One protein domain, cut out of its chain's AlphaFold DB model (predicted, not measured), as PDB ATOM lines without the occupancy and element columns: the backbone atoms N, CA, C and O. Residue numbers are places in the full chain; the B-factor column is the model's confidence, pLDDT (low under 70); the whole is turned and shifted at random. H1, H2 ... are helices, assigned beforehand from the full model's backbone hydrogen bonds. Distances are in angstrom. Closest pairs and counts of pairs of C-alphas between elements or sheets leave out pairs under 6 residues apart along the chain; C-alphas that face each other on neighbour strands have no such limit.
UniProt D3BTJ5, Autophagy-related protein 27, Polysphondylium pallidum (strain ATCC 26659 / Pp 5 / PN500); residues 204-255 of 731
ATOM      1  N   THR A 204      23.023  23.148 -14.957       51.81
ATOM      2  CA  THR A 204      23.407  22.484 -13.699       51.81
ATOM      3  C   THR A 204      22.669  21.165 -13.429       51.81
ATOM      4  O   THR A 204      23.002  20.461 -12.477       51.81
ATOM      5  N   THR A 205      21.689  20.795 -14.261       64.62
ATOM      6  CA  THR A 205      20.921  19.545 -14.113       64.62
ATOM      7  C   THR A 205      21.619  18.339 -14.765       64.62
ATOM      8  O   THR A 205      22.350  18.521 -15.743       64.62
ATOM      9  N   PRO A 206      21.366  17.095 -14.295       62.59
ATOM     10  CA  PRO A 206      21.930  15.885 -14.899       62.59
ATOM     11  C   PRO A 206      21.641  15.762 -16.404       62.59
ATOM     12  O   PRO A 206      22.556  15.487 -17.179       62.59
ATOM     13  N   GLU A 207      20.412  16.062 -16.841       69.25
ATOM     14  CA  GLU A 207      20.036  16.139 -18.260       69.25
ATOM     15  C   GLU A 207      20.903  17.132 -19.062       69.25
ATOM     16  O   GLU A 207      21.327  16.825 -20.178       69.25
ATOM     17  N   GLY A 208      21.193  18.313 -18.502       72.31
ATOM     18  CA  GLY A 208      21.996  19.348 -19.161       72.31
ATOM     19  C   GLY A 208      23.472  18.963 -19.282       72.31
ATOM     20  O   GLY A 208      24.087  19.151 -20.336       72.31
ATOM     21  N   ILE A 209      24.033  18.354 -18.234       73.00
ATOM     22  CA  ILE A 209      25.397  17.802 -18.253       73.00
ATOM     23  C   ILE A 209      25.486  16.660 -19.272       73.00
ATOM     24  O   ILE A 209      26.426  16.628 -20.070       73.00
ATOM     25  N   LYS A 210      24.482  15.775 -19.312       78.81
ATOM     26  CA  LYS A 210      24.379  14.683 -20.286       78.81
ATOM     27  C   LYS A 210      24.364  15.202 -21.726       78.81
ATOM     28  O   LYS A 210      25.212  14.773 -22.502       78.81
ATOM     29  N   GLN A 211      23.499  16.160 -22.076       78.06
ATOM     30  CA  GLN A 211      23.460  16.738 -23.433       78.06
ATOM     31  C   GLN A 211      24.763  17.447 -23.827       78.06
ATOM     32  O   GLN A 211      25.198  17.354 -24.978       78.06
ATOM     33  N   LYS A 212      25.419  18.136 -22.885       81.62
ATOM     34  CA  LYS A 212      26.719  18.773 -23.131       81.62
ATOM     35  C   LYS A 212      27.814  17.737 -23.395       81.62
ATOM     36  O   LYS A 212      28.583  17.895 -24.340       81.62
ATOM     37  N   CYS A 213      27.864  16.665 -22.606       79.75
ATOM     38  CA  CYS A 213      28.808  15.572 -22.831       79.75
ATOM     39  C   CYS A 213      28.503  14.830 -24.141       79.75
ATOM     40  O   CYS A 213      29.429  14.507 -24.873       79.75
ATOM     41  N   GLU A 214      27.230  14.635 -24.494       82.19
ATOM     42  CA  GLU A 214      26.821  14.043 -25.773       82.19
ATOM     43  C   GLU A 214      27.283  14.884 -26.969       82.19
ATOM     44  O   GLU A 214      27.892  14.359 -27.899       82.19
ATOM     45  N   SER A 215      27.082  16.203 -26.897       81.88
ATOM     46  CA  SER A 215      27.553  17.160 -27.908       81.88
ATOM     47  C   SER A 215      29.077  17.131 -28.051       81.88
ATOM     48  O   SER A 215      29.592  17.187 -29.164       81.88
ATOM     49  N   ASN A 216      29.807  16.996 -26.938       81.62
ATOM     50  CA  ASN A 216      31.264  16.864 -26.945       81.62
ATOM     51  C   ASN A 216      31.729  15.514 -27.520       81.62
ATOM     52  O   ASN A 216      32.718  15.478 -28.244       81.62
ATOM     53  N   LEU A 217      31.037  14.406 -27.233       83.31
ATOM     54  CA  LEU A 217      31.354  13.070 -27.766       83.31
ATOM     55  C   LEU A 217      31.030  12.932 -29.266       83.31
ATOM     56  O   LEU A 217      31.591  12.061 -29.924       83.31
ATOM     57  N   GLN A 218      30.152  13.788 -29.800       84.88
ATOM     58  CA  GLN A 218      29.797  13.863 -31.223       84.88
ATOM     59  C   GLN A 218      30.780  14.670 -32.087       84.88
ATOM     60  O   GLN A 218      30.666  14.640 -33.313       84.88
ATOM     61  N   LEU A 219      31.725  15.408 -31.494       83.94
ATOM     62  CA  LEU A 219      32.722  16.138 -32.281       83.94
ATOM     63  C   LEU A 219      33.637  15.151 -33.044       83.94
ATOM     64  O   LEU A 219      33.893  14.034 -32.584       83.94
ATOM     65  N   PRO A 220      34.128  15.527 -34.239       81.69
ATOM     66  CA  PRO A 220      35.041  14.672 -34.982       81.69
ATOM     67  C   PRO A 220      36.335  14.457 -34.189       81.69
ATOM     68  O   PRO A 220      36.911  15.407 -33.663       81.69
ATOM     69  N   ASP A 221      36.785  13.205 -34.119       81.75
ATOM     70  CA  ASP A 221      37.964  12.773 -33.352       81.75
ATOM     71  C   ASP A 221      37.942  13.078 -31.840       81.75
ATOM     72  O   ASP A 221      38.995  13.084 -31.200       81.75
ATOM     73  N   SER A 222      36.762  13.208 -31.215       81.50
ATOM     74  CA  SER A 222      36.634  13.366 -29.750       81.50
ATOM     75  C   SER A 222      37.390  12.324 -28.929       81.50
ATOM     76  O   SER A 222      37.857  12.632 -27.834       81.50
ATOM     77  N   ILE A 223      37.558  11.109 -29.462       84.38
ATOM     78  CA  ILE A 223      38.337  10.024 -28.845       84.38
ATOM     79  C   ILE A 223      39.817  10.385 -28.613       84.38
ATOM     80  O   ILE A 223      40.452   9.803 -27.740       84.38
ATOM     81  N   MET A 224      40.350  11.362 -29.353       79.19
ATOM     82  CA  MET A 224      41.727  11.861 -29.238       79.19
ATOM     83  C   MET A 224      41.850  13.067 -28.284       79.19
ATOM     84  O   MET A 224      42.947  13.588 -28.101       79.19
ATOM     85  N   SER A 225      40.747  13.547 -27.694       79.38
ATOM     86  CA  SER A 225      40.769  14.692 -26.775       79.38
ATOM     87  C   SER A 225      41.178  14.287 -25.354       79.38
ATOM     88  O   SER A 225      40.777  13.242 -24.847       79.38
ATOM     89  N   ILE A 226      41.964  15.142 -24.690       74.50
ATOM     90  CA  ILE A 226      42.530  14.881 -23.351       74.50
ATOM     91  C   ILE A 226      41.418  14.640 -22.313       74.50
ATOM     92  O   ILE A 226      41.504  13.724 -21.495       74.50
ATOM     93  N   ASP A 227      40.330  15.408 -22.399       79.81
ATOM     94  CA  ASP A 227      39.204  15.356 -21.462       79.81
ATOM     95  C   ASP A 227      38.184  14.248 -21.780       79.81
ATOM     96  O   ASP A 227      37.147  14.150 -21.109       79.81
ATOM     97  N   VAL A 228      38.421  13.397 -22.791       83.50
ATOM     98  CA  VAL A 228      37.417  12.417 -23.237       83.50
ATOM     99  C   VAL A 228      37.069  11.411 -22.140       83.50
ATOM    100  O   VAL A 228      35.896  11.112 -21.941       83.50
ATOM    101  N   ALA A 229      38.050  10.943 -21.363       82.56
ATOM    102  CA  ALA A 229      37.818   9.983 -20.282       82.56
ATOM    103  C   ALA A 229      36.923  10.565 -19.172       82.56
ATOM    104  O   ALA A 229      36.029   9.881 -18.668       82.56
ATOM    105  N   GLN A 230      37.117  11.843 -18.837       83.12
ATOM    106  CA  GLN A 230      36.279  12.556 -17.876       83.12
ATOM    107  C   GLN A 230      34.884  12.824 -18.464       83.12
ATOM    108  O   GLN A 230      33.884  12.547 -17.809       83.12
ATOM    109  N   THR A 231      34.798  13.223 -19.737       82.81
ATOM    110  CA  THR A 231      33.527  13.435 -20.456       82.81
ATOM    111  C   THR A 231      32.689  12.151 -20.552       82.81
ATOM    112  O   THR A 231      31.478  12.186 -20.338       82.81
ATOM    113  N   MET A 232      33.313  10.994 -20.814       82.88
ATOM    114  CA  MET A 232      32.641   9.686 -20.788       82.88
ATOM    115  C   MET A 232      32.125   9.347 -19.386       82.88
ATOM    116  O   MET A 232      30.986   8.899 -19.233       82.88
ATOM    117  N   LYS A 233      32.949   9.570 -18.355       83.00
ATOM    118  CA  LYS A 233      32.586   9.323 -16.956       83.00
ATOM    119  C   LYS A 233      31.404  10.192 -16.528       83.00
ATOM    120  O   LYS A 233      30.461   9.673 -15.931       83.00
ATOM    121  N   ASP A 234      31.414  11.472 -16.884       82.06
ATOM    122  CA  ASP A 234      30.349  12.415 -16.551       82.06
ATOM    123  C   ASP A 234      29.061  12.120 -17.335       82.06
ATOM    124  O   ASP A 234      27.977  12.165 -16.751       82.06
ATOM    125  N   TYR A 235      29.150  11.701 -18.604       83.88
ATOM    126  CA  TYR A 235      27.994  11.228 -19.377       83.88
ATOM    127  C   TYR A 235      27.329  10.000 -18.736       83.88
ATOM    128  O   TYR A 235      26.116   9.995 -18.522       83.88
ATOM    129  N   ILE A 236      28.110   8.975 -18.377       83.38
ATOM    130  CA  ILE A 236      27.593   7.738 -17.766       83.38
ATOM    131  C   ILE A 236      27.015   8.018 -16.368       83.38
ATOM    132  O   ILE A 236      25.929   7.540 -16.040       83.38
ATOM    133  N   THR A 237      27.694   8.837 -15.559       84.25
ATOM    134  CA  THR A 237      27.247   9.180 -14.194       84.25
ATOM    135  C   THR A 237      25.933   9.974 -14.197       84.25
ATOM    136  O   THR A 237      25.135   9.831 -13.274       84.25
ATOM    137  N   ASN A 238      25.657  10.747 -15.254       82.88
ATOM    138  CA  ASN A 238      24.413  11.508 -15.430       82.88
ATOM    139  C   ASN A 238      23.362  10.779 -16.299       82.88
ATOM    140  O   ASN A 238      22.535  11.412 -16.953       82.88
ATOM    141  N   GLY A 239      23.365   9.440 -16.315       77.31
ATOM    142  CA  GLY A 239      22.309   8.639 -16.952       77.31
ATOM    143  C   GLY A 239      22.444   8.472 -18.470       77.31
ATOM    144  O   GLY A 239      21.448   8.240 -19.165       77.31
ATOM    145  N   GLY A 240      23.650   8.623 -19.012       81.19
ATOM    146  CA  GLY A 240      24.009   8.233 -20.375       81.19
ATOM    147  C   GLY A 240      24.261   6.727 -20.513       81.19
ATOM    148  O   GLY A 240      24.757   6.079 -19.592       81.19
ATOM    149  N   SER A 241      23.921   6.154 -21.669       82.88
ATOM    150  CA  SER A 241      24.076   4.716 -21.924       82.88
ATOM    151  C   SER A 241      25.508   4.398 -22.396       82.88
ATOM    152  O   SER A 241      25.955   4.998 -23.375       82.88
ATOM    153  N   PRO A 242      26.247   3.450 -21.784       82.12
ATOM    154  CA  PRO A 242      27.596   3.092 -22.239       82.12
ATOM    155  C   PRO A 242      27.700   2.650 -23.719       82.12
ATOM    156  O   PRO A 242      28.671   3.036 -24.370       82.12
ATOM    157  N   PRO A 243      26.727   1.913 -24.306       84.69
ATOM    158  CA  PRO A 243      26.720   1.616 -25.742       84.69
ATOM    159  C   PRO A 243      26.652   2.861 -26.633       84.69
ATOM    160  O   PRO A 243      27.282   2.880 -27.688       84.69
ATOM    161  N   ASP A 244      25.934   3.910 -26.212       83.44
ATOM    162  CA  ASP A 244      25.862   5.159 -26.974       83.44
ATOM    163  C   ASP A 244      27.207   5.888 -26.967       83.44
ATOM    164  O   ASP A 244      27.610   6.392 -28.004       83.44
ATOM    165  N   VAL A 245      27.971   5.858 -25.869       82.62
ATOM    166  CA  VAL A 245      29.342   6.408 -25.847       82.62
ATOM    167  C   VAL A 245      30.224   5.741 -26.907       82.62
ATOM    168  O   VAL A 245      30.890   6.428 -27.680       82.62
ATOM    169  N   ILE A 246      30.195   4.406 -26.984       83.56
ATOM    170  CA  ILE A 246      30.968   3.638 -27.973       83.56
ATOM    171  C   ILE A 246      30.522   3.999 -29.394       83.56
ATOM    172  O   ILE A 246      31.363   4.235 -30.265       83.56
ATOM    173  N   ARG A 247      29.209   4.076 -29.632       85.88
ATOM    174  CA  ARG A 247      28.632   4.439 -30.928       85.88
ATOM    175  C   ARG A 247      29.023   5.858 -31.352       85.88
ATOM    176  O   ARG A 247      29.579   6.030 -32.428       85.88
ATOM    177  N   LEU A 248      28.823   6.854 -30.489       84.56
ATOM    178  CA  LEU A 248      29.118   8.261 -30.775       84.56
ATOM    179  C   LEU A 248      30.610   8.494 -31.061       84.56
ATOM    180  O   LEU A 248      30.939   9.209 -32.003       84.56
ATOM    181  N   LEU A 249      31.508   7.849 -30.309       85.44
ATOM    182  CA  LEU A 249      32.954   7.962 -30.533       85.44
ATOM    183  C   LEU A 249      33.420   7.240 -31.805       85.44
ATOM    184  O   LEU A 249      34.300   7.743 -32.500       85.44
ATOM    185  N   SER A 250      32.847   6.075 -32.125       85.81
ATOM    186  CA  SER A 250      33.241   5.303 -33.314       85.81
ATOM    187  C   SER A 250      32.664   5.870 -34.617       85.81
ATOM    188  O   SER A 250      33.379   5.921 -35.615       85.81
ATOM    189  N   GLU A 251      31.424   6.370 -34.617       87.69
ATOM    190  CA  GLU A 251      30.790   7.004 -35.788       87.69
ATOM    191  C   GLU A 251      31.485   8.323 -36.194       87.69
ATOM    192  O   GLU A 251      31.557   8.656 -37.385       87.69
ATOM    193  N   ASN A 252      32.036   9.055 -35.214       85.62
ATOM    194  CA  ASN A 252      32.683  10.361 -35.403       85.62
ATOM    195  C   ASN A 252      34.220  10.316 -35.424       85.62
ATOM    196  O   ASN A 252      34.859  11.352 -35.620       85.62
ATOM    197  N   TYR A 253      34.835   9.137 -35.314       86.94
ATOM    198  CA  TYR A 253      36.259   8.989 -35.605       86.94
ATOM    199  C   TYR A 253      36.518   9.193 -37.109       86.94
ATOM    200  O   TYR A 253      35.842   8.632 -37.982       86.94
ATOM    201  N   ARG A 254      37.481  10.058 -37.418       84.69
ATOM    202  CA  ARG A 254      37.949  10.411 -38.765       84.69
ATOM    203  C   ARG A 254      39.454  10.200 -38.907       84.69
ATOM    204  O   ARG A 254      39.900   9.914 -40.013       84.69
ATOM    205  N   GLY A 255      40.210  10.262 -37.814       85.31
ATOM    206  CA  GLY A 255      41.645  10.005 -37.780       85.31
ATOM    207  C   GLY A 255      42.482  11.145 -38.360       85.31
ATOM    208  O   GLY A 255      43.512  10.888 -38.985       85.31
TER     209      GLY A 255
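AT A GLANCE: This is residues 204 to 255 of the 731 residues of the protein "Autophagy-related protein 27" of Polysphondylium pallidum (strain ATCC 26659 / Pp 5 / PN500) (UniProt D3BTJ5). Three short helices form a small up-and-down bundle, each running against the one before: H1 and H2 lie side by side as a hairpin, and H3 folds back to meet the last residues of H1. The printed part has 52 residues with three named helices and no named strand, all helix in class. It is compact, with a radius of gyration of the C-alphas of 10.1 A, and spans 33 by 20 by 14 A.

IN THESE COORDINATES: H1, residues 206 to 217, measures 16.2 A and begins at C-alpha 206 (21.930, 15.885, -14.899). H2, residues 228 to 237, measures 14.0 A. H3, residues 242 to 251, measures 14.5 A and ends at C-alpha 251 (30.790, 7.004, -35.788).

HOW THE PARTS SIT: H1 touches H2, closest C-alphas Lys 210 and Tyr 235, 5.1 A, at a shallow tilt of 30 degrees. Residues 214 to 217 alone touch H3, closest C-alphas Leu 217 and Leu 249, 6.0 A. H2 and H3 are close but not clearly touching. In H1, H2 and H3 every O i to N i+4 pair is within hydrogen-bond range.

THE WHOLE: The printed part has no cut and no long link. Residues 204 to 207 have pLDDT under 70.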